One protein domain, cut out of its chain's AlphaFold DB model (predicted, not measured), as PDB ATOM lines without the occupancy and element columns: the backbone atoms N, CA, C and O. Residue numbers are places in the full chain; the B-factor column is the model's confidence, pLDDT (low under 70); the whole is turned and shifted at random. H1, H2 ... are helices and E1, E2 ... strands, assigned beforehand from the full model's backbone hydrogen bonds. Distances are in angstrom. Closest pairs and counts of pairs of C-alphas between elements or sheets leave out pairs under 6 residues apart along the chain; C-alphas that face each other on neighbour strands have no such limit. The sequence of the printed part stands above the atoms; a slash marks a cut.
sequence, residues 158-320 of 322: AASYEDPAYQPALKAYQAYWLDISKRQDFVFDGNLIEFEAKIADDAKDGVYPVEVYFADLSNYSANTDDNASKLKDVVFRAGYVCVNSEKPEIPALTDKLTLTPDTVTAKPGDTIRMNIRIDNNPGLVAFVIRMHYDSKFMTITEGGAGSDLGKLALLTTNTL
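This is residues 158 to 320 of the 322 residues of the protein "Cohesin domain-containing protein" of Ruminococcus sp (UniProt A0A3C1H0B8). Two sheets lie face to face as an elongated sandwich: E6, E4, E3, E8, E1 and E10 make the larger one, curled like part of a barrel, and E5, E7, E2 and E9 the other. The short helix H1 lies near one end of the long axis, beyond the end of E3. The 163 printed residues hold ten named strands and one named helix, in the order E1 E2 E3 H1 E4 E5 E6 E7 E8 E9 E10; the first sheet is mixed, the second antiparallel throughout. The class is mostly strand, with under half of the residues in named elements. The whole is compact, with a radius of gyration of the C-alphas of 16.4 A and spans of 50 by 28 by 23 A.

Residues 160 to 161 pair, antiparallel, with residues 206 to 207 of E3, residues 206 to 218. E1, residues 170 to 178, is antiparallel to E8, residues 286 to 294, with N 173 and O 291 2.9 A apart. E10, residues 316 to 319, is the antiparallel neighbour of E1 at 166 degrees, with no backbone N and O within hydrogen-bond range. E2, residues 190 to 199, bends by 65 degrees at residue 193 and is antiparallel to both E7, residues 271 to 279, with N 195 and O 274 2.9 A apart, and E9, residues 298 to 305, with N 196 and O 302 2.9 A apart. E3 pairs in a staggered way, antiparallel to both neighbours: with E4, residues 238 to 243, over 206 to 211, N 208 to O 241 being 2.9 A, and with E8 over 211 to 218, N 216 to O 288 being 2.9 A. H1, residues 226 to 230, is not on either sheet, and its O i to N i+4 pair is within hydrogen-bond range. E5, residues 258 to 261, is antiparallel to E7, with N 260 and O 277 3.0 A apart. It runs on at 2 degrees into E6, residues 263 to 266, which is parallel to E4, with N 264 and O 240 2.9 A apart.

E1 begins at C-alpha 170, (52.674, 129.199, 61.328), and is 26.9 A long. E2 measures 24.5 A, E3 36.6 A, E7 25.9 A, E8 26.8 A and E9 20.1 A. E10 ends at C-alpha 319, (44.553, 137.368, 67.820).

The C-alphas of Ala 165 and Arg 183 are the two farthest apart, 52.3 A. The printed part has no cut. The links E1 to E2 and E4 to E5 are long. The mean pLDDT of the printed part is 78.3; 38 residues are under 70, among them residues 158 to 168, 223 to 230 and 312 to 320.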
ATOM      1  N   ALA A 158      51.603 126.456  44.881       31.20
ATOM      2  CA  ALA A 158      52.689 126.433  45.850       31.20
ATOM      3  C   ALA A 158      53.120 127.817  46.364       31.20
ATOM      4  O   ALA A 158      53.400 128.722  45.579       31.20
ATOM      5  N   ALA A 159      53.366 127.905  47.675       35.84
ATOM      6  CA  ALA A 159      54.337 128.861  48.197       35.84
ATOM      7  C   ALA A 159      55.681 128.649  47.485       35.84
ATOM      8  O   ALA A 159      56.182 127.514  47.459       35.84
ATOM      9  N   SER A 160      56.253 129.720  46.941       36.19
ATOM     10  CA  SER A 160      57.605 129.721  46.388       36.19
ATOM     11  C   SER A 160      58.485 130.584  47.283       36.19
ATOM     12  O   SER A 160      58.324 131.804  47.335       36.19
ATOM     13  N   TYR A 161      59.377 129.918  48.015       41.78
ATOM     14  CA  TYR A 161      60.433 130.530  48.812       41.78
ATOM     15  C   TYR A 161      61.753 130.333  48.063       41.78
ATOM     16  O   TYR A 161      62.053 129.210  47.657       41.78
ATOM     17  N   GLU A 162      62.556 131.388  47.896       39.97
ATOM     18  CA  GLU A 162      63.869 131.271  47.235       39.97
ATOM     19  C   GLU A 162      64.873 130.423  48.037       39.97
ATOM     20  O   GLU A 162      65.789 129.835  47.461       39.97
ATOM     21  N   ASP A 163      64.700 130.337  49.360       48.59
ATOM     22  CA  ASP A 163      65.542 129.537  50.252       48.59
ATOM     23  C   ASP A 163      64.868 128.192  50.604       48.59
ATOM     24  O   ASP A 163      63.904 128.174  51.376       48.59
ATOM     25  N   PRO A 164      65.371 127.041  50.111       47.03
ATOM     26  CA  PRO A 164      64.836 125.723  50.453       47.03
ATOM     27  C   PRO A 164      65.142 125.281  51.896       47.03
ATOM     28  O   PRO A 164      64.623 124.254  52.332       47.03
ATOM     29  N   ALA A 165      65.965 126.020  52.650       55.25
ATOM     30  CA  ALA A 165      66.138 125.834  54.091       55.25
ATOM     31  C   ALA A 165      65.123 126.641  54.926       55.25
ATOM     32  O   ALA A 165      65.093 126.495  56.153       55.25
ATOM     33  N   TYR A 166      64.277 127.468  54.298       59.88
ATOM     34  CA  TYR A 166      63.279 128.270  54.998       59.88
ATOM     35  C   TYR A 166      62.253 127.391  55.728       59.88
ATOM     36  O   TYR A 166      61.655 126.481  55.157       59.88
ATOM     37  N   GLN A 167      62.035 127.688  57.008       63.41
ATOM     38  CA  GLN A 167      61.055 127.012  57.859       63.41
ATOM     39  C   GLN A 167      60.041 128.051  58.352       63.41
ATOM     40  O   GLN A 167      60.437 128.899  59.162       63.41
ATOM     41  N   PRO A 168      58.771 128.028  57.911       65.81
ATOM     42  CA  PRO A 168      57.761 128.974  58.382       65.81
ATOM     43  C   PRO A 168      57.475 128.787  59.881       65.81
ATOM     44  O   PRO A 168      57.707 127.718  60.447       65.81
ATOM     45  N   ALA A 169      56.963 129.825  60.538       72.44
ATOM     46  CA  ALA A 169      56.409 129.754  61.887       72.44
ATOM     47  C   ALA A 169      54.908 130.046  61.820       72.44
ATOM     48  O   ALA A 169      54.477 131.183  62.020       72.44
ATOM     49  N   LEU A 170      54.114 129.027  61.489       69.94
ATOM     50  CA  LEU A 170      52.674 129.199  61.328       69.94
ATOM     51  C   LEU A 170      52.015 129.622  62.649       69.94
ATOM     52  O   LEU A 170      52.214 128.985  63.682       69.94
ATOM     53  N   LYS A 171      51.211 130.686  62.591       74.12
ATOM     54  CA  LYS A 171      50.264 131.098  63.632       74.12
ATOM     55  C   LYS A 171      48.841 131.037  63.084       74.12
ATOM     56  O   LYS A 171      48.620 131.209  61.884       74.12
ATOM     57  N   ALA A 172      47.878 130.829  63.976       71.75
ATOM     58  CA  ALA A 172      46.459 130.911  63.660       71.75
ATOM     59  C   ALA A 172      45.907 132.326  63.905       71.75
ATOM     60  O   ALA A 172      46.254 132.998  64.876       71.75
ATOM     61  N   TYR A 173      44.994 132.755  63.040       78.19
ATOM     62  CA  TYR A 173      44.089 133.880  63.262       78.19
ATOM     63  C   TYR A 173      42.648 133.361  63.245       78.19
ATOM     64  O   TYR A 173      42.309 132.541  62.390       78.19
ATOM     65  N   GLN A 174      41.810 133.815  64.186       83.19
ATOM     66  CA  GLN A 174      40.430 133.347  64.337       83.19
ATOM     67  C   GLN A 174      39.437 134.516  64.363       83.19
ATOM     68  O   GLN A 174      39.498 135.393  65.228       83.19
ATOM     69  N   ALA A 175      38.454 134.460  63.469       83.56
ATOM     70  CA  ALA A 175      37.284 135.329  63.480       83.56
ATOM     71  C   ALA A 175      36.033 134.513  63.838       83.56
ATOM     72  O   ALA A 175      35.901 133.361  63.423       83.56
ATOM     73  N   TYR A 176      35.115 135.106  64.603       84.81
ATOM     74  CA  TYR A 176      33.874 134.449  65.012       84.81
ATOM     75  C   TYR A 176      32.695 135.422  64.987       84.81
ATOM     76  O   TYR A 176      32.811 136.582  65.385       84.81
ATOM     77  N   TRP A 177      31.547 134.940  64.524       88.56
ATOM     78  CA  TRP A 177      30.344 135.737  64.310       88.56
ATOM     79  C   TRP A 177      29.089 134.980  64.724       88.56
ATOM     80  O   TRP A 177      29.012 133.765  64.550       88.56
ATOM     81  N   LEU A 178      28.098 135.717  65.225       88.06
ATOM     82  CA  LEU A 178      26.741 135.241  65.470       88.06
ATOM     83  C   LEU A 178      25.781 136.439  65.430       88.06
ATOM     84  O   LEU A 178      25.830 137.294  66.315       88.06
ATOM     85  N   ASP A 179      24.886 136.484  64.447       86.00
ATOM     86  CA  ASP A 179      23.758 137.414  64.404       86.00
ATOM     87  C   ASP A 179      22.471 136.696  63.971       86.00
ATOM     88  O   ASP A 179      22.236 136.410  62.799       86.00
ATOM     89  N   ILE A 180      21.599 136.443  64.948       88.31
ATOM     90  CA  ILE A 180      20.254 135.882  64.747       88.31
ATOM     91  C   ILE A 180      19.144 136.942  64.876       88.31
ATOM     92  O   ILE A 180      17.961 136.596  64.906       88.31
ATOM     93  N   SER A 181      19.492 138.234  64.957       86.88
ATOM     94  CA  SER A 181      18.553 139.331  65.254       86.88
ATOM     95  C   SER A 181      17.426 139.459  64.228       86.88
ATOM     96  O   SER A 181      16.274 139.693  64.597       86.88
ATOM     97  N   LYS A 182      17.740 139.243  62.945       86.88
ATOM     98  CA  LYS A 182      16.783 139.302  61.829       86.88
ATOM     99  C   LYS A 182      15.886 138.064  61.734       86.88
ATOM    100  O   LYS A 182      14.887 138.109  61.026       86.88
ATOM    101  N   ARG A 183      16.212 136.981  62.456       88.38
ATOM    102  CA  ARG A 183      15.499 135.688  62.432       88.38
ATOM    103  C   ARG A 183      15.375 135.067  61.030       88.38
ATOM    104  O   ARG A 183      14.356 134.473  60.686       88.38
ATOM    105  N   GLN A 184      16.417 135.250  60.229       88.12
ATOM    106  CA  GLN A 184      16.576 134.741  58.870       88.12
ATOM    107  C   GLN A 184      18.067 134.707  58.522       88.12
ATOM    108  O   GLN A 184      18.874 135.349  59.198       88.12
ATOM    109  N   ASP A 185      18.405 134.025  57.434       89.62
ATOM    110  CA  ASP A 185      19.761 134.003  56.899       89.62
ATOM    111  C   ASP A 185      20.204 135.352  56.311       89.62
ATOM    112  O   ASP A 185      19.409 136.131  55.764       89.62
ATOM    113  N   PHE A 186      21.512 135.590  56.379       90.38
ATOM    114  CA  PHE A 186      22.225 136.644  55.676       90.38
ATOM    115  C   PHE A 186      22.860 136.040  54.417       90.38
ATOM    116  O   PHE A 186      23.837 135.294  54.492       90.38
ATOM    117  N   VAL A 187      22.290 136.371  53.259       91.69
ATOM    118  CA  VAL A 187      22.771 135.963  51.931       91.69
ATOM    119  C   VAL A 187      23.514 137.141  51.306       91.69
ATOM    120  O   VAL A 187      22.908 138.177  51.030       91.69
ATOM    121  N   PHE A 188      24.826 137.001  51.124       92.75
ATOM    122  CA  PHE A 188      25.698 137.988  50.481       92.75
ATOM    123  C   PHE A 188      27.024 137.349  50.055       92.75
ATOM    124  O   PHE A 188      27.564 136.524  50.792       92.75
ATOM    125  N   ASP A 189      27.567 137.812  48.933       94.69
ATOM    126  CA  ASP A 189      28.936 137.533  48.492       94.69
ATOM    127  C   ASP A 189      29.787 138.809  48.626       94.69
ATOM    128  O   ASP A 189      29.251 139.922  48.653       94.69
ATOM    129  N   GLY A 190      31.111 138.663  48.709       95.00
ATOM    130  CA  GLY A 190      32.055 139.770  48.891       95.00
ATOM    131  C   GLY A 190      32.927 139.609  50.134       95.00
ATOM    132  O   GLY A 190      33.301 138.498  50.505       95.00
ATOM    133  N   ASN A 191      33.293 140.719  50.774       95.44
ATOM    134  CA  ASN A 191      34.260 140.719  51.870       95.44
ATOM    135  C   ASN A 191      33.604 140.314  53.203       95.44
ATOM    136  O   ASN A 191      32.808 141.072  53.771       95.44
ATOM    137  N   LEU A 192      33.971 139.135  53.717       95.44
ATOM    138  CA  LEU A 192      33.451 138.550  54.959       95.44
ATOM    139  C   LEU A 192      34.241 139.026  56.188       95.44
ATOM    140  O   LEU A 192      33.660 139.479  57.171       95.44
ATOM    141  N   ILE A 193      35.571 138.966  56.114       94.12
ATOM    142  CA  ILE A 193      36.520 139.385  57.161       94.12
ATOM    143  C   ILE A 193      37.552 140.309  56.505       94.12
ATOM    144  O   ILE A 193      38.001 139.991  55.410       94.12
ATOM    145  N   GLU A 194      37.946 141.405  57.158       93.44
ATOM    146  CA  GLU A 194      39.137 142.199  56.803       93.44
ATOM    147  C   GLU A 194      40.194 142.020  57.902       93.44
ATOM    148  O   GLU A 194      39.859 141.962  59.088       93.44
ATOM    149  N   PHE A 195      41.471 141.965  57.523       92.81
ATOM    150  CA  PHE A 195      42.596 142.102  58.444       92.81
ATOM    151  C   PHE A 195      43.702 142.989  57.860       92.81
ATOM    152  O   PHE A 195      43.917 143.044  56.646       92.81
ATOM    153  N   GLU A 196      44.411 143.690  58.744       94.81
ATOM    154  CA  GLU A 196      45.627 144.434  58.417       94.81
ATOM    155  C   GLU A 196      46.844 143.651  58.916       94.81
ATOM    156  O   GLU A 196      46.830 143.115  60.026       94.81
ATOM    157  N   ALA A 197      47.897 143.574  58.102       94.75
ATOM    158  CA  ALA A 197      49.136 142.893  58.448       94.75
ATOM    159  C   ALA A 197      50.369 143.728  58.080       94.75
ATOM    160  O   ALA A 197      50.483 144.265  56.977       94.75
ATOM    161  N   LYS A 198      51.329 143.790  59.003       97.31
ATOM    162  CA  LYS A 198      52.676 144.325  58.784       97.31
ATOM    163  C   LYS A 198      53.568 143.207  58.245       97.31
ATOM    164  O   LYS A 198      53.746 142.185  58.910       97.31
ATOM    165  N   ILE A 199      54.156 143.418  57.074       95.69
ATOM    166  CA  ILE A 199      55.190 142.552  56.502       95.69
ATOM    167  C   ILE A 199      56.524 142.818  57.209       95.69
ATOM    168  O   ILE A 199      56.846 143.969  57.513       95.69
ATOM    169  N   ALA A 200      57.306 141.773  57.477       91.31
ATOM    170  CA  ALA A 200      58.629 141.895  58.083       91.31
ATOM    171  C   ALA A 200      59.554 142.786  57.232       91.31
ATOM    172  O   ALA A 200      59.577 142.686  56.004       91.31
ATOM    173  N   ASP A 201      60.337 143.650  57.884       94.62
ATOM    174  CA  ASP A 201      61.251 144.581  57.203       94.62
ATOM    175  C   ASP A 201      62.411 143.856  56.484       94.62
ATOM    176  O   ASP A 201      63.041 144.428  55.596       94.62
ATOM    177  N   ASP A 202      62.671 142.591  56.834       87.12
ATOM    178  CA  ASP A 202      63.632 141.700  56.181       87.12
ATOM    179  C   ASP A 202      62.975 140.503  55.463       87.12
ATOM    180  O   ASP A 202      63.661 139.522  55.160       87.12
ATOM    181  N   ALA A 203      61.669 140.563  55.162       82.31
ATOM    182  CA  ALA A 203      60.994 139.554  54.340       82.31
ATOM    183  C   ALA A 203      61.770 139.276  53.036       82.31
ATOM    184  O   ALA A 203      62.444 140.155  52.494       82.31
ATOM    185  N   LYS A 204      61.713 138.033  52.553       79.44
ATOM    186  CA  LYS A 204      62.392 137.624  51.318       79.44
ATOM    187  C   LYS A 204      61.445 137.783  50.136       79.44
ATOM    188  O   LYS A 204      60.228 137.790  50.313       79.44
ATOM    189  N   ASP A 205      62.012 137.909  48.946       79.38
ATOM    190  CA  ASP A 205      61.227 137.936  47.719       79.38
ATOM    191  C   ASP A 205      60.611 136.543  47.499       79.38
ATOM    192  O   ASP A 205      61.233 135.518  47.795       79.38
ATOM    193  N   GLY A 206      59.352 136.489  47.058       71.88
ATOM    194  CA  GLY A 206      58.624 135.222  46.931       71.88
ATOM    195  C   GLY A 206      57.111 135.328  47.105       71.88
ATOM    196  O   GLY A 206      56.527 136.414  47.122       71.88
ATOM    197  N   VAL A 207      56.472 134.164  47.218       72.25
ATOM    198  CA  VAL A 207      55.013 134.010  47.293       72.25
ATOM    199  C   VAL A 207      54.640 133.293  48.587       72.25
ATOM    200  O   VAL A 207      54.901 132.098  48.742       72.25
ATOM    201  N   TYR A 208      54.001 134.029  49.493       75.06
ATOM    202  CA  TYR A 208      53.595 133.572  50.819       75.06
ATOM    203  C   TYR A 208      52.086 133.276  50.829       75.06
ATOM    204  O   TYR A 208      51.302 134.190  50.565       75.06
ATOM    205  N   PRO A 209      51.647 132.034  51.096       72.19
ATOM    206  CA  PRO A 209      50.240 131.662  51.054       72.19
ATOM    207  C   PRO A 209      49.493 132.159  52.292       72.19
ATOM    208  O   PRO A 209      50.057 132.316  53.378       72.19
ATOM    209  N   VAL A 210      48.196 132.372  52.111       75.75
ATOM    210  CA  VAL A 210      47.235 132.750  53.142       75.75
ATOM    211  C   VAL A 210      46.050 131.807  53.000       75.75
ATOM    212  O   VAL A 210      45.331 131.854  52.002       75.75
ATOM    213  N   GLU A 211      45.879 130.903  53.962       71.75
ATOM    214  CA  GLU A 211      45.014 129.728  53.806       71.75
ATOM    215  C   GLU A 211      44.012 129.620  54.962       71.75
ATOM    216  O   GLU A 211      44.387 129.541  56.135       71.75
ATOM    217  N   VAL A 212      42.718 129.592  54.622       75.00
ATOM    218  CA  VAL A 212      41.660 129.169  55.547       75.00
ATOM    219  C   VAL A 212      41.708 127.649  55.637       75.00
ATOM    220  O   VAL A 212      41.540 126.967  54.630       75.00
ATOM    221  N   TYR A 213      41.937 127.123  56.839       67.56
ATOM    222  CA  TYR A 213      42.069 125.681  57.089       67.56
ATOM    223  C   TYR A 213      40.889 125.097  57.878       67.56
ATOM    224  O   TYR A 213      40.792 123.883  58.054       67.56
ATOM    225  N   PHE A 214      40.004 125.960  58.384       70.19
ATOM    226  CA  PHE A 214      38.807 125.576  59.120       70.19
ATOM    227  C   PHE A 214      37.735 126.662  58.992       70.19
ATOM    228  O   PHE A 214      38.014 127.847  59.195       70.19
ATOM    229  N   ALA A 215      36.504 126.234  58.728       76.44
ATOM    230  CA  ALA A 215      35.302 127.026  58.926       76.44
ATOM    231  C   ALA A 215      34.201 126.123  59.495       76.44
ATOM    232  O   ALA A 215      33.875 125.107  58.886       76.44
ATOM    233  N   ASP A 216      33.627 126.517  60.628       76.31
ATOM    234  CA  ASP A 216      32.313 126.052  61.080       76.31
ATOM    235  C   ASP A 216      31.292 127.151  60.760       76.31
ATOM    236  O   ASP A 216      31.583 128.337  60.949       76.31
ATOM    237  N   LEU A 217      30.138 126.774  60.212       85.75
ATOM    238  CA  LEU A 217      29.174 127.664  59.564       85.75
ATOM    239  C   LEU A 217      27.745 127.237  59.911       85.75
ATOM    240  O   LEU A 217      27.388 126.074  59.727       85.75
ATOM    241  N   SER A 218      26.899 128.192  60.306       86.19
ATOM    242  CA  SER A 218      25.493 127.918  60.640       86.19
ATOM    243  C   SER A 218      24.530 128.865  59.937       86.19
ATOM    244  O   SER A 218      24.785 130.067  59.831       86.19
ATOM    245  N   ASN A 219      23.384 128.320  59.532       87.25
ATOM    246  CA  ASN A 219      22.204 129.041  59.052       87.25
ATOM    247  C   ASN A 219      21.150 129.188  60.173       87.25
ATOM    248  O   ASN A 219      21.277 128.608  61.251       87.25
ATOM    249  N   TYR A 220      20.098 129.972  59.934       86.88
ATOM    250  CA  TYR A 220      19.068 130.269  60.931       86.88
ATOM    251  C   TYR A 220      18.193 129.060  61.289       86.88
ATOM    252  O   TYR A 220      17.705 128.976  62.415       86.88
ATOM    253  N   SER A 221      17.969 128.132  60.349       81.25
ATOM    254  CA  SER A 221      17.124 126.961  60.613       81.25
ATOM    255  C   SER A 221      17.808 125.912  61.489       81.25
ATOM    256  O   SER A 221      17.099 125.150  62.139       81.25
ATOM    257  N   ALA A 222      19.148 125.850  61.488       70.44
ATOM    258  CA  ALA A 222      19.964 124.793  62.103       70.44
ATOM    259  C   ALA A 222      19.599 123.350  61.667       70.44
ATOM    260  O   ALA A 222      20.096 122.375  62.229       70.44
ATOM    261  N   ASN A 223      18.754 123.207  60.643       62.81
ATOM    262  CA  ASN A 223      18.293 121.939  60.083       62.81
ATOM    263  C   ASN A 223      19.160 121.544  58.889       62.81
ATOM    264  O   ASN A 223      19.551 122.404  58.105       62.81
ATOM    265  N   THR A 224      19.355 120.244  58.665       53.50
ATOM    266  CA  THR A 224      20.151 119.682  57.553       53.50
ATOM    267  C   THR A 224      19.486 119.774  56.166       53.50
ATOM    268  O   THR A 224      19.733 118.922  55.314       53.50
ATOM    269  N   ASP A 225      18.643 120.779  55.938       53.81
ATOM    270  CA  ASP A 225      17.950 121.041  54.670       53.81
ATOM    271  C   ASP A 225      18.949 121.441  53.555       53.81
ATOM    272  O   ASP A 225      20.143 121.632  53.812       53.81
ATOM    273  N   ASP A 226      18.486 121.616  52.310       59.59
ATOM    274  CA  ASP A 226      19.328 121.890  51.125       59.59
ATOM    275  C   ASP A 226      20.392 122.986  51.330       59.59
ATOM    276  O   ASP A 226      21.512 122.866  50.833       59.59
ATOM    277  N   ASN A 227      20.081 124.057  52.069       57.72
ATOM    278  CA  ASN A 227      21.044 125.130  52.336       57.72
ATOM    279  C   ASN A 227      22.103 124.745  53.377       57.72
ATOM    280  O   ASN A 227      23.275 125.037  53.162       57.72
ATOM    281  N   ALA A 228      21.748 124.030  54.448       57.81
ATOM    282  CA  ALA A 228      22.743 123.506  55.386       57.81
ATOM    283  C   ALA A 228      23.567 122.366  54.773       57.81
ATOM    284  O   ALA A 228      24.712 122.162  55.161       57.81
ATOM    285  N   SER A 229      23.027 121.651  53.782       61.78
ATOM    286  CA  SER A 229      23.806 120.705  52.978       61.78
ATOM    287  C   SER A 229      24.882 121.425  52.151       61.78
ATOM    288  O   SER A 229      26.023 120.976  52.135       61.78
ATOM    289  N   LYS A 230      24.587 122.602  51.575       65.81
ATOM    290  CA  LYS A 230      25.604 123.461  50.922       65.81
ATOM    291  C   LYS A 230      26.658 124.004  51.898       65.81
ATOM    292  O   LYS A 230      27.787 124.229  51.479       65.81
ATOM    293  N   LEU A 231      26.328 124.169  53.185       74.50
ATOM    294  CA  LEU A 231      27.295 124.551  54.231       74.50
ATOM    295  C   LEU A 231      28.271 123.423  54.624       74.50
ATOM    296  O   LEU A 231      29.211 123.681  55.369       74.50
ATOM    297  N   LYS A 232      28.092 122.187  54.133       67.69
ATOM    298  CA  LYS A 232      29.064 121.087  54.313       67.69
ATOM    299  C   LYS A 232      30.117 121.053  53.205       67.69
ATOM    300  O   LYS A 232      31.252 120.656  53.438       67.69
ATOM    301  N   ASP A 233      29.752 121.536  52.023       71.88
ATOM    302  CA  ASP A 233      30.534 121.466  50.786       71.88
ATOM    303  C   ASP A 233      31.407 122.725  50.562       71.88
ATOM    304  O   ASP A 233      31.549 123.213  49.438       71.88
ATOM    305  N   VAL A 234      31.988 123.270  51.640       73.94
ATOM    306  CA  VAL A 234      32.797 124.504  51.609       73.94
ATOM    307  C   VAL A 234      34.108 124.283  50.854       73.94
ATOM    308  O   VAL A 234      34.923 123.435  51.217       73.94
ATOM    309  N   VAL A 235      34.351 125.101  49.830       76.69
ATOM    310  CA  VAL A 235      35.607 125.122  49.073       76.69
ATOM    311  C   VAL A 235      36.541 126.172  49.667       76.69
ATOM    312  O   VAL A 235      36.336 127.376  49.503       76.69
ATOM    313  N   PHE A 236      37.602 125.727  50.336       76.50
ATOM    314  CA  PHE A 236      38.697 126.607  50.747       76.50
ATOM    315  C   PHE A 236      39.640 126.879  49.575       76.50
ATOM    316  O   PHE A 236      39.951 125.983  48.786       76.50
ATOM    317  N   ARG A 237      40.117 128.118  49.468       74.50
ATOM    318  CA  ARG A 237      41.096 128.545  48.466       74.50
ATOM    319  C   ARG A 237      42.243 129.293  49.132       74.50
ATOM    320  O   ARG A 237      42.032 129.987  50.122       74.50
ATOM    321  N   ALA A 238      43.442 129.173  48.572       71.31
ATOM    322  CA  ALA A 238      44.584 129.978  48.987       71.31
ATOM    323  C   ALA A 238      44.492 131.393  48.392       71.31
ATOM    324  O   ALA A 238      44.236 131.555  47.195       71.31
ATOM    325  N   GLY A 239      44.730 132.399  49.232       76.31
ATOM    326  CA  GLY A 239      45.209 133.713  48.815       76.31
ATOM    327  C   GLY A 239      46.725 133.808  48.982       76.31
ATOM    328  O   GLY A 239      47.362 132.868  49.461       76.31
ATOM    329  N   TYR A 240      47.317 134.944  48.609       79.81
ATOM    330  CA  TYR A 240      48.773 135.119  48.638       79.81
ATOM    331  C   TYR A 240      49.203 136.550  48.955       79.81
ATOM    332  O   TYR A 240      48.582 137.520  48.518       79.81
ATOM    333  N   VAL A 241      50.349 136.680  49.621       85.25
ATOM    334  CA  VAL A 241      51.154 137.902  49.616       85.25
ATOM    335  C   VAL A 241      52.394 137.664  48.758       85.25
ATOM    336  O   VAL A 241      53.247 136.836  49.075       85.25
ATOM    337  N   CYS A 242      52.489 138.397  47.655       80.81
ATOM    338  CA  CYS A 242      53.597 138.331  46.708       80.81
ATOM    339  C   CYS A 242      54.602 139.444  47.036       80.81
ATOM    340  O   CYS A 242      54.353 140.615  46.735       80.81
ATOM    341  N   VAL A 243      55.722 139.097  47.674       79.94
ATOM    342  CA  VAL A 243      56.786 140.041  48.055       79.94
ATOM    343  C   VAL A 243      57.723 140.220  46.873       79.94
ATOM    344  O   VAL A 243      58.408 139.272  46.498       79.94
ATOM    345  N   ASN A 244      57.710 141.405  46.253       78.88
ATOM    346  CA  ASN A 244      58.454 141.722  45.019       78.88
ATOM    347  C   ASN A 244      58.289 140.693  43.868       78.88
ATOM    348  O   ASN A 244      59.051 140.712  42.904       78.88
ATOM    349  N   SER A 245      57.283 139.817  43.951       73.88
ATOM    350  CA  SER A 245      57.102 138.640  43.099       73.88
ATOM    351  C   SER A 245      55.807 138.731  42.291       73.88
ATOM    352  O   SER A 245      54.912 139.526  42.600       73.88
ATOM    353  N   GLU A 246      55.695 137.919  41.243       70.06
ATOM    354  CA  GLU A 246      54.490 137.854  40.417       70.06
ATOM    355  C   GLU A 246      53.346 137.135  41.154       70.06
ATOM    356  O   GLU A 246      53.558 136.314  42.051       70.06
ATOM    357  N   LYS A 247      52.101 137.465  40.792       68.50
ATOM    358  CA  LYS A 247      50.919 136.804  41.359       68.50
ATOM    359  C   LYS A 247      50.741 135.422  40.718       68.50
ATOM    360  O   LYS A 247      50.735 135.360  39.488       68.50
ATOM    361  N   PRO A 248      50.535 134.343  41.499       66.00
ATOM    362  CA  PRO A 248      50.129 133.051  40.954       66.00
ATOM    363  C   PRO A 248      48.846 133.153  40.125       66.00
ATOM    364  O   PRO A 248      48.005 134.023  40.369       66.00
ATOM    365  N   GLU A 249      48.652 132.221  39.191       62.22
ATOM    366  CA  GLU A 249      47.343 132.052  38.566       62.22
ATOM    367  C   GLU A 249      46.342 131.529  39.608       62.22
ATOM    368  O   GLU A 249      46.587 130.544  40.314       62.22
ATOM    369  N   ILE A 250      45.208 132.221  39.708       62.50
ATOM    370  CA  ILE A 250      44.119 131.921  40.633       62.50
ATOM    371  C   ILE A 250      43.005 131.272  39.803       62.50
ATOM    372  O   ILE A 250      42.432 131.957  38.954       62.50
ATOM    373  N   PRO A 251      42.667 129.985  40.028       58.94
ATOM    374  CA  PRO A 251      41.594 129.307  39.300       58.94
ATOM    375  C   PRO A 251      40.247 130.053  39.301       58.94
ATOM    376  O   PRO A 251      39.970 130.883  40.175       58.94
ATOM    377  N   ALA A 252      39.371 129.709  38.358       68.19
ATOM    378  CA  ALA A 252      37.992 130.193  38.357       68.19
ATOM    379  C   ALA A 252      37.247 129.812  39.656       68.19
ATOM    380  O   ALA A 252      37.607 128.850  40.339       68.19
ATOM    381  N   LEU A 253      36.208 130.576  40.004       66.88
ATOM    382  CA  LEU A 253      35.271 130.187  41.063       66.88
ATOM    383  C   LEU A 253      34.440 128.969  40.629       66.88
ATOM    384  O   LEU A 253      34.214 128.753  39.437       66.88
ATOM    385  N   THR A 254      33.988 128.191  41.611       72.81
ATOM    386  CA  THR A 254      33.011 127.111  41.407       72.81
ATOM    387  C   THR A 254      31.587 127.635  41.627       72.81
ATOM    388  O   THR A 254      31.389 128.826  41.868       72.81
ATOM    389  N   ASP A 255      30.591 126.757  41.549       81.69
ATOM    390  CA  ASP A 255      29.204 126.986  41.971       81.69
ATOM    391  C   ASP A 255      28.963 126.691  43.469       81.69
ATOM    392  O   ASP A 255      27.866 126.923  43.981       81.69
ATOM    393  N   LYS A 256      29.980 126.196  44.187       82.38
ATOM    394  CA  LYS A 256      29.921 125.906  45.625       82.38
ATOM    395  C   LYS A 256      30.276 127.123  46.472       82.38
ATOM    396  O   LYS A 256      31.042 127.993  46.043       82.38
ATOM    397  N   LEU A 257      29.784 127.127  47.711       84.81
ATOM    398  CA  LEU A 257      30.214 128.064  48.748       84.81
ATOM    399  C   LEU A 257      31.740 128.030  48.867       84.81
ATOM    400  O   LEU A 257      32.323 127.001  49.200       84.81
ATOM    401  N   THR A 258      32.376 129.158  48.576       84.81
ATOM    402  CA  THR A 258      33.828 129.281  48.489       84.81
ATOM    403  C   THR A 258      34.327 130.350  49.465       84.81
ATOM    404  O   THR A 258      33.745 131.430  49.546       84.81
ATOM    405  N   LEU A 259      35.422 130.066  50.182       85.00
ATOM    406  CA  LEU A 259      36.161 131.049  50.982       85.00
ATOM    407  C   LEU A 259      37.548 131.289  50.375       85.00
ATOM    408  O   LEU A 259      38.337 130.354  50.232       85.00
ATOM    409  N   THR A 260      37.844 132.549  50.042       85.69
ATOM    410  CA  THR A 260      39.062 132.947  49.315       85.69
ATOM    411  C   THR A 260      39.723 134.158  49.980       85.69
ATOM    412  O   THR A 260      39.177 135.258  49.896       85.69
ATOM    413  N   PRO A 261      40.892 134.020  50.626       88.19
ATOM    414  CA  PRO A 261      41.705 135.165  51.016       88.19
ATOM    415  C   PRO A 261      42.216 135.936  49.791       88.19
ATOM    416  O   PRO A 261      42.447 135.358  48.727       88.19
ATOM    417  N   ASP A 262      42.389 137.248  49.928       89.62
ATOM    418  CA  ASP A 262      42.874 138.106  48.843       89.62
ATOM    419  C   ASP A 262      44.258 137.681  48.317       89.62
ATOM    420  O   ASP A 262      45.041 136.998  48.978       89.62
ATOM    421  N   THR A 263      44.597 138.135  47.109       84.12
ATOM    422  CA  THR A 263      45.964 138.030  46.578       84.12
ATOM    423  C   THR A 263      46.539 139.409  46.297       84.12
ATOM    424  O   THR A 263      46.109 140.107  45.372       84.12
ATOM    425  N   VAL A 264      47.537 139.800  47.087       90.25
ATOM    426  CA  VAL A 264      48.120 141.148  47.127       90.25
ATOM    427  C   VAL A 264      49.616 141.122  46.811       90.25
ATOM    428  O   VAL A 264      50.289 140.109  46.968       90.25
ATOM    429  N   THR A 265      50.142 142.247  46.335       88.19
ATOM    430  CA  THR A 265      51.580 142.462  46.094       88.19
ATOM    431  C   THR A 265      52.119 143.437  47.126       88.19
ATOM    432  O   THR A 265      51.495 144.475  47.344       88.19
ATOM    433  N   ALA A 266      53.267 143.121  47.714       91.75
ATOM    434  CA  ALA A 266      53.880 143.873  48.804       91.75
ATOM    435  C   ALA A 266      55.407 143.948  48.647       91.75
ATOM    436  O   ALA A 266      56.003 143.312  47.772       91.75
ATOM    437  N   LYS A 267      56.039 144.706  49.536       92.25
ATOM    438  CA  LYS A 267      57.485 144.774  49.752       92.25
ATOM    439  C   LYS A 267      57.817 144.451  51.212       92.25
ATOM    440  O   LYS A 267      56.937 144.560  52.071       92.25
ATOM    441  N   PRO A 268      59.077 144.101  51.526       94.44
ATOM    442  CA  PRO A 268      59.531 144.013  52.908       94.44
ATOM    443  C   PRO A 268      59.245 145.326  53.640       94.44
ATOM    444  O   PRO A 268      59.564 146.409  53.148       94.44
ATOM    445  N   GLY A 269      58.598 145.223  54.798       96.00
ATOM    446  CA  GLY A 269      58.210 146.365  55.616       96.00
ATOM    447  C   GLY A 269      56.911 147.089  55.231       96.00
ATOM    448  O   GLY A 269      56.536 148.011  55.960       96.00
ATOM    449  N   ASP A 270      56.193 146.696  54.175       98.12
ATOM    450  CA  ASP A 270      54.866 147.264  53.886       98.12
ATOM    451  C   ASP A 270      53.832 146.890  54.970       98.12
ATOM    452  O   ASP A 270      53.923 145.845  55.620       98.12
ATOM    453  N   THR A 271      52.803 147.725  55.130       97.94
ATOM    454  CA  THR A 271      51.550 147.344  55.800       97.94
ATOM    455  C   THR A 271      50.490 147.116  54.730       97.94
ATOM    456  O   THR A 271      50.253 147.992  53.896       97.94
ATOM    457  N   ILE A 272      49.855 145.947  54.748       96.81
ATOM    458  CA  ILE A 272      48.836 145.522  53.784       96.81
ATOM    459  C   ILE A 272      47.483 145.312  54.464       96.81
ATOM    460  O   ILE A 272      47.423 144.945  55.635       96.81
ATOM    461  N   ARG A 273      46.398 145.474  53.702       95.69
ATOM    462  CA  ARG A 273      45.063 144.983  54.067       95.69
ATOM    463  C   ARG A 273      44.665 143.848  53.137       95.69
ATOM    464  O   ARG A 273      44.982 143.883  51.947       95.69
ATOM    465  N   MET A 274      43.999 142.848  53.696       94.50
ATOM    466  CA  MET A 274      43.507 141.672  52.988       94.50
ATOM    467  C   MET A 274      42.126 141.304  53.515       94.50
ATOM    468  O   MET A 274      41.855 141.409  54.712       94.50
ATOM    469  N   ASN A 275      41.268 140.821  52.627       95.38
ATOM    470  CA  ASN A 275      39.988 140.241  52.985       95.38
ATOM    471  C   ASN A 275      40.069 138.714  52.943       95.38
ATOM    472  O   ASN A 275      40.823 138.144  52.156       95.38
ATOM    473  N   ILE A 276      39.225 138.053  53.732       93.25
ATOM    474  CA  ILE A 276      38.692 136.738  53.370       93.25
ATOM    475  C   ILE A 276      37.350 137.008  52.696       93.25
ATOM    476  O   ILE A 276      36.436 137.559  53.317       93.25
ATOM    477  N   ARG A 277      37.243 136.652  51.418       93.81
ATOM    478  CA  ARG A 277      35.993 136.709  50.665       93.81
ATOM    479  C   ARG A 277      35.146 135.468  50.880       93.81
ATOM    480  O   ARG A 277      35.678 134.377  51.087       93.81
ATOM    481  N   ILE A 278      33.839 135.664  50.755       94.50
ATOM    482  CA  ILE A 278      32.830 134.623  50.591       94.50
ATOM    483  C   ILE A 278      32.176 134.770  49.214       94.50
ATOM    484  O   ILE A 278      31.849 135.883  48.800       94.50
ATOM    485  N   ASP A 279      32.008 133.653  48.513       91.50
ATOM    486  CA  ASP A 279      31.365 133.573  47.199       91.50
ATOM    487  C   ASP A 279      30.382 132.380  47.182       91.50
ATOM    488  O   ASP A 279      30.675 131.332  47.765       91.50
ATOM    489  N   ASN A 280      29.227 132.519  46.517       90.62
ATOM    490  CA  ASN A 280      28.100 131.571  46.528       90.62
ATOM    491  C   ASN A 280      27.523 131.274  47.934       90.62
ATOM    492  O   ASN A 280      27.193 130.129  48.256       90.62
ATOM    493  N   ASN A 281      27.385 132.291  48.786       92.56
ATOM    494  CA  ASN A 281      26.796 132.170  50.123       92.56
ATOM    495  C   ASN A 281      25.319 131.699  50.073       92.56
ATOM    496  O   ASN A 281      24.458 132.451  49.609       92.56
ATOM    497  N   PRO A 282      24.969 130.502  50.594       88.06
ATOM    498  CA  PRO A 282      23.594 129.998  50.579       88.06
ATOM    499  C   PRO A 282      22.719 130.582  51.703       88.06
ATOM    500  O   PRO A 282      21.510 130.348  51.706       88.06
ATOM    501  N   GLY A 283      23.319 131.307  52.652       90.00
ATOM    502  CA  GLY A 283      22.682 131.848  53.848       90.00
ATOM    503  C   GLY A 283      23.435 131.479  55.129       90.00
ATOM    504  O   GLY A 283      23.646 130.300  55.410       90.00
ATOM    505  N   LEU A 284      23.813 132.493  55.915       89.19
ATOM    506  CA  LEU A 284      24.524 132.346  57.192       89.19
ATOM    507  C   LEU A 284      23.902 133.206  58.302       89.19
ATOM    508  O   LEU A 284      23.376 134.286  58.040       89.19
ATOM    509  N   VAL A 285      24.044 132.767  59.552       89.94
ATOM    510  CA  VAL A 285      23.841 133.576  60.774       89.94
ATOM    511  C   VAL A 285      25.014 133.490  61.750       89.94
ATOM    512  O   VAL A 285      25.078 134.277  62.690       89.94
ATOM    513  N   ALA A 286      25.931 132.538  61.564       87.44
ATOM    514  CA  ALA A 286      27.122 132.398  62.394       87.44
ATOM    515  C   ALA A 286      28.289 131.794  61.611       87.44
ATOM    516  O   ALA A 286      28.079 131.039  60.658       87.44
ATOM    517  N   PHE A 287      29.509 132.090  62.057       87.81
ATOM    518  CA  PHE A 287      30.709 131.373  61.634       87.81
ATOM    519  C   PHE A 287      31.784 131.348  62.725       87.81
ATOM    520  O   PHE A 287      31.875 132.266  63.542       87.81
ATOM    521  N   VAL A 288      32.662 130.348  62.667       81.56
ATOM    522  CA  VAL A 288      34.009 130.379  63.251       81.56
ATOM    523  C   VAL A 288      34.987 130.029  62.139       81.56
ATOM    524  O   VAL A 288      34.981 128.906  61.647       81.56
ATOM    525  N   ILE A 289      35.825 130.982  61.733       82.75
ATOM    526  CA  ILE A 289      36.786 130.825  60.633       82.75
ATOM    527  C   ILE A 289      38.200 130.944  61.190       82.75
ATOM    528  O   ILE A 289      38.491 131.860  61.962       82.75
ATOM    529  N   ARG A 290      39.082 130.021  60.785       77.81
ATOM    530  CA  ARG A 290      40.502 130.024  61.155       77.81
ATOM    531  C   ARG A 290      41.396 130.000  59.924       77.81
ATOM    532  O   ARG A 290      41.185 129.229  58.987       77.81
ATOM    533  N   MET A 291      42.422 130.837  59.971       77.00
ATOM    534  CA  MET A 291      43.391 131.053  58.903       77.00
ATOM    535  C   MET A 291      44.803 130.856  59.451       77.00
ATOM    536  O   MET A 291      45.102 131.348  60.541       77.00
ATOM    537  N   HIS A 292      45.668 130.163  58.711       70.19
ATOM    538  CA  HIS A 292      47.094 130.096  59.026       70.19
ATOM    539  C   HIS A 292      47.867 131.161  58.242       70.19
ATOM    540  O   HIS A 292      47.597 131.408  57.066       70.19
ATOM    541  N   TYR A 293      48.850 131.769  58.904       73.44
ATOM    542  CA  TYR A 293      49.825 132.675  58.300       73.44
ATOM    543  C   TYR A 293      51.219 132.414  58.873       73.44
ATOM    544  O   TYR A 293      51.356 131.969  60.013       73.44
ATOM    545  N   ASP A 294      52.266 132.706  58.105       76.56
ATOM    546  CA  ASP A 294      53.641 132.609  58.594       76.56
ATOM    547  C   ASP A 294      54.040 133.860  59.394       76.56
ATOM    548  O   ASP A 294      54.244 134.942  58.839       76.56
ATOM    549  N   SER A 295      54.188 133.693  60.710       80.94
ATOM    550  CA  SER A 295      54.527 134.766  61.651       80.94
ATOM    551  C   SER A 295      55.993 135.215  61.621       80.94
ATOM    552  O   SER A 295      56.319 136.248  62.204       80.94
ATOM    553  N   LYS A 296      56.884 134.504  60.908       79.38
ATOM    554  CA  LYS A 296      58.218 135.037  60.552       79.38
ATOM    555  C   LYS A 296      58.149 136.066  59.428       79.38
ATOM    556  O   LYS A 296      59.047 136.890  59.300       79.38
ATOM    557  N   PHE A 297      57.106 135.990  58.608       82.75
ATOM    558  CA  PHE A 297      56.946 136.788  57.404       82.75
ATOM    559  C   PHE A 297      56.020 137.994  57.619       82.75
ATOM    560  O   PHE A 297      56.354 139.103  57.198       82.75
ATOM    561  N   MET A 298      54.880 137.803  58.288       88.00
ATOM    562  CA  MET A 298      53.926 138.879  58.566       88.00
ATOM    563  C   MET A 298      53.341 138.796  59.973       88.00
ATOM    564  O   MET A 298      53.174 137.718  60.531       88.00
ATOM    565  N   THR A 299      52.992 139.949  60.539       92.44
ATOM    566  CA  THR A 299      52.245 140.065  61.797       92.44
ATOM    567  C   THR A 299      50.900 140.717  61.514       92.44
ATOM    568  O   THR A 299      50.871 141.850  61.037       92.44
ATOM    569  N   ILE A 300      49.795 140.036  61.823       90.62
ATOM    570  CA  ILE A 300      48.455 140.640  61.775       90.62
ATOM    571  C   ILE A 300      48.338 141.654  62.923       90.62
ATOM    572  O   ILE A 300      48.600 141.316  64.077       90.62
ATOM    573  N   THR A 301      47.985 142.898  62.597       90.94
ATOM    574  CA  THR A 301      47.936 144.045  63.520       90.94
ATOM    575  C   THR A 301      46.515 144.478  63.861       90.94
ATOM    576  O   THR A 301      46.262 144.873  64.997       90.94
ATOM    577  N   GLU A 302      45.583 144.376  62.912       88.38
ATOM    578  CA  GLU A 302      44.154 144.657  63.106       88.38
ATOM    579  C   GLU A 302      43.297 143.597  62.402       88.38
ATOM    580  O   GLU A 302      43.748 142.925  61.474       88.38
ATOM    581  N   GLY A 303      42.037 143.469  62.816       87.75
ATOM    582  CA  GLY A 303      41.055 142.593  62.182       87.75
ATOM    583  C   GLY A 303      39.624 143.024  62.492       87.75
ATOM    584  O   GLY A 303      39.380 143.722  63.479       87.75
ATOM    585  N   GLY A 304      38.680 142.635  61.639       86.94
ATOM    586  CA  GLY A 304      37.282 143.021  61.784       86.94
ATOM    587  C   GLY A 304      36.370 142.487  60.684       86.94
ATOM    588  O   GLY A 304      36.736 141.611  59.898       86.94
ATOM    589  N   ALA A 305      35.138 143.001  60.650       89.56
ATOM    590  CA  ALA A 305      34.177 142.658  59.608       89.56
ATOM    591  C   ALA A 305      34.702 143.114  58.242       89.56
ATOM    592  O   ALA A 305      35.051 144.283  58.079       89.56
ATOM    593  N   GLY A 306      34.690 142.217  57.254       91.19
ATOM    594  CA  GLY A 306      34.907 142.609  55.865       91.19
ATOM    595  C   GLY A 306      33.820 143.586  55.418       91.19
ATOM    596  O   GLY A 306      32.729 143.624  55.995       91.19
ATOM    597  N   SER A 307      34.104 144.398  54.399       90.69
ATOM    598  CA  SER A 307      33.245 145.530  54.020       90.69
ATOM    599  C   SER A 307      31.791 145.178  53.691       90.69
ATOM    600  O   SER A 307      30.953 146.077  53.672       90.69
ATOM    601  N   ASP A 308      31.476 143.914  53.408       93.62
ATOM    602  CA  ASP A 308      30.132 143.468  53.039       93.62
ATOM    603  C   ASP A 308      29.389 142.860  54.231       93.62
ATOM    604  O   ASP A 308      28.235 143.225  54.464       93.62
ATOM    605  N   LEU A 309      30.076 142.095  55.090       90.12
ATOM    606  CA  LEU A 309      29.548 141.725  56.408       90.12
ATOM    607  C   LEU A 309      29.301 142.963  57.291       90.12
ATOM    608  O   LEU A 309      28.265 143.061  57.946       90.12
ATOM    609  N   GLY A 310      30.211 143.942  57.271       81.75
ATOM    610  CA  GLY A 310      30.144 145.161  58.089       81.75
ATOM    611  C   GLY A 310      28.980 146.102  57.750       81.75
ATOM    612  O   GLY A 310      28.591 146.928  58.574       81.75
ATOM    613  N   LYS A 311      28.371 145.960  56.563       80.38
ATOM    614  CA  LYS A 311      27.105 146.631  56.196       80.38
ATOM    615  C   LYS A 311      25.883 145.972  56.843       80.38
ATOM    616  O   LYS A 311      24.797 146.548  56.828       80.38
ATOM    617  N   LEU A 312      26.039 144.748  57.346       68.31
ATOM    618  CA  LEU A 312      24.949 143.867  57.748       68.31
ATOM    619  C   LEU A 312      24.925 143.586  59.254       68.31
ATOM    620  O   LEU A 312      23.818 143.473  59.788       68.31
ATOM    621  N   ALA A 313      26.097 143.481  59.896       60.66
ATOM    622  CA  ALA A 313      26.295 143.208  61.322       60.66
ATOM    623  C   ALA A 313      27.662 143.725  61.835       60.66
ATOM    624  O   ALA A 313      28.543 144.085  61.055       60.66
ATOM    625  N   LEU A 314      27.858 143.728  63.160       57.19
ATOM    626  CA  LEU A 314      29.158 143.971  63.805       57.19
ATOM    627  C   LEU A 314      29.885 142.638  64.062       57.19
ATOM    628  O   LEU A 314      29.250 141.658  64.453       57.19
ATOM    629  N   LEU A 315      31.211 142.609  63.885       54.56
ATOM    630  CA  LEU A 315      32.061 141.436  64.134       54.56
ATOM    631  C   LEU A 315      32.996 141.669  65.332       54.56
ATOM    632  O   LEU A 315      33.448 142.790  65.551       54.56
ATOM    633  N   THR A 316      33.326 140.599  66.063       53.88
ATOM    634  CA  THR A 316      34.441 140.583  67.029       53.88
ATOM    635  C   THR A 316      35.538 139.663  66.500       53.88
ATOM    636  O   THR A 316      35.246 138.561  66.044       53.88
ATOM    637  N   THR A 317      36.802 140.081  66.569       49.75
ATOM    638  CA  THR A 317      37.946 139.243  66.173       49.75
ATOM    639  C   THR A 317      39.083 139.395  67.170       49.75
ATOM    640  O   THR A 317      39.356 140.519  67.586       49.75
ATOM    641  N   ASN A 318      39.778 138.304  67.493       47.84
ATOM    642  CA  ASN A 318      40.915 138.311  68.413       47.84
ATOM    643  C   ASN A 318      42.116 137.607  67.770       47.84
ATOM    644  O   ASN A 318      41.966 136.550  67.156       47.84
ATOM    645  N   THR A 319      43.317 138.144  67.971       45.31
ATOM    646  CA  THR A 319      44.553 137.368  67.820       45.31
ATOM    647  C   THR A 319      44.649 136.357  68.961       45.31
ATOM    648  O   THR A 319      44.391 136.705  70.113       45.31
ATOM    649  N   LEU A 320      45.019 135.115  68.649       39.53
ATOM    650  CA  LEU A 320      45.327 134.103  69.657       39.53
ATOM    651  C   LEU A 320      46.830 134.162  69.970       39.53
ATOM    652  O   LEU A 320      47.663 134.057  69.067       39.53
TER     653      LEU A 320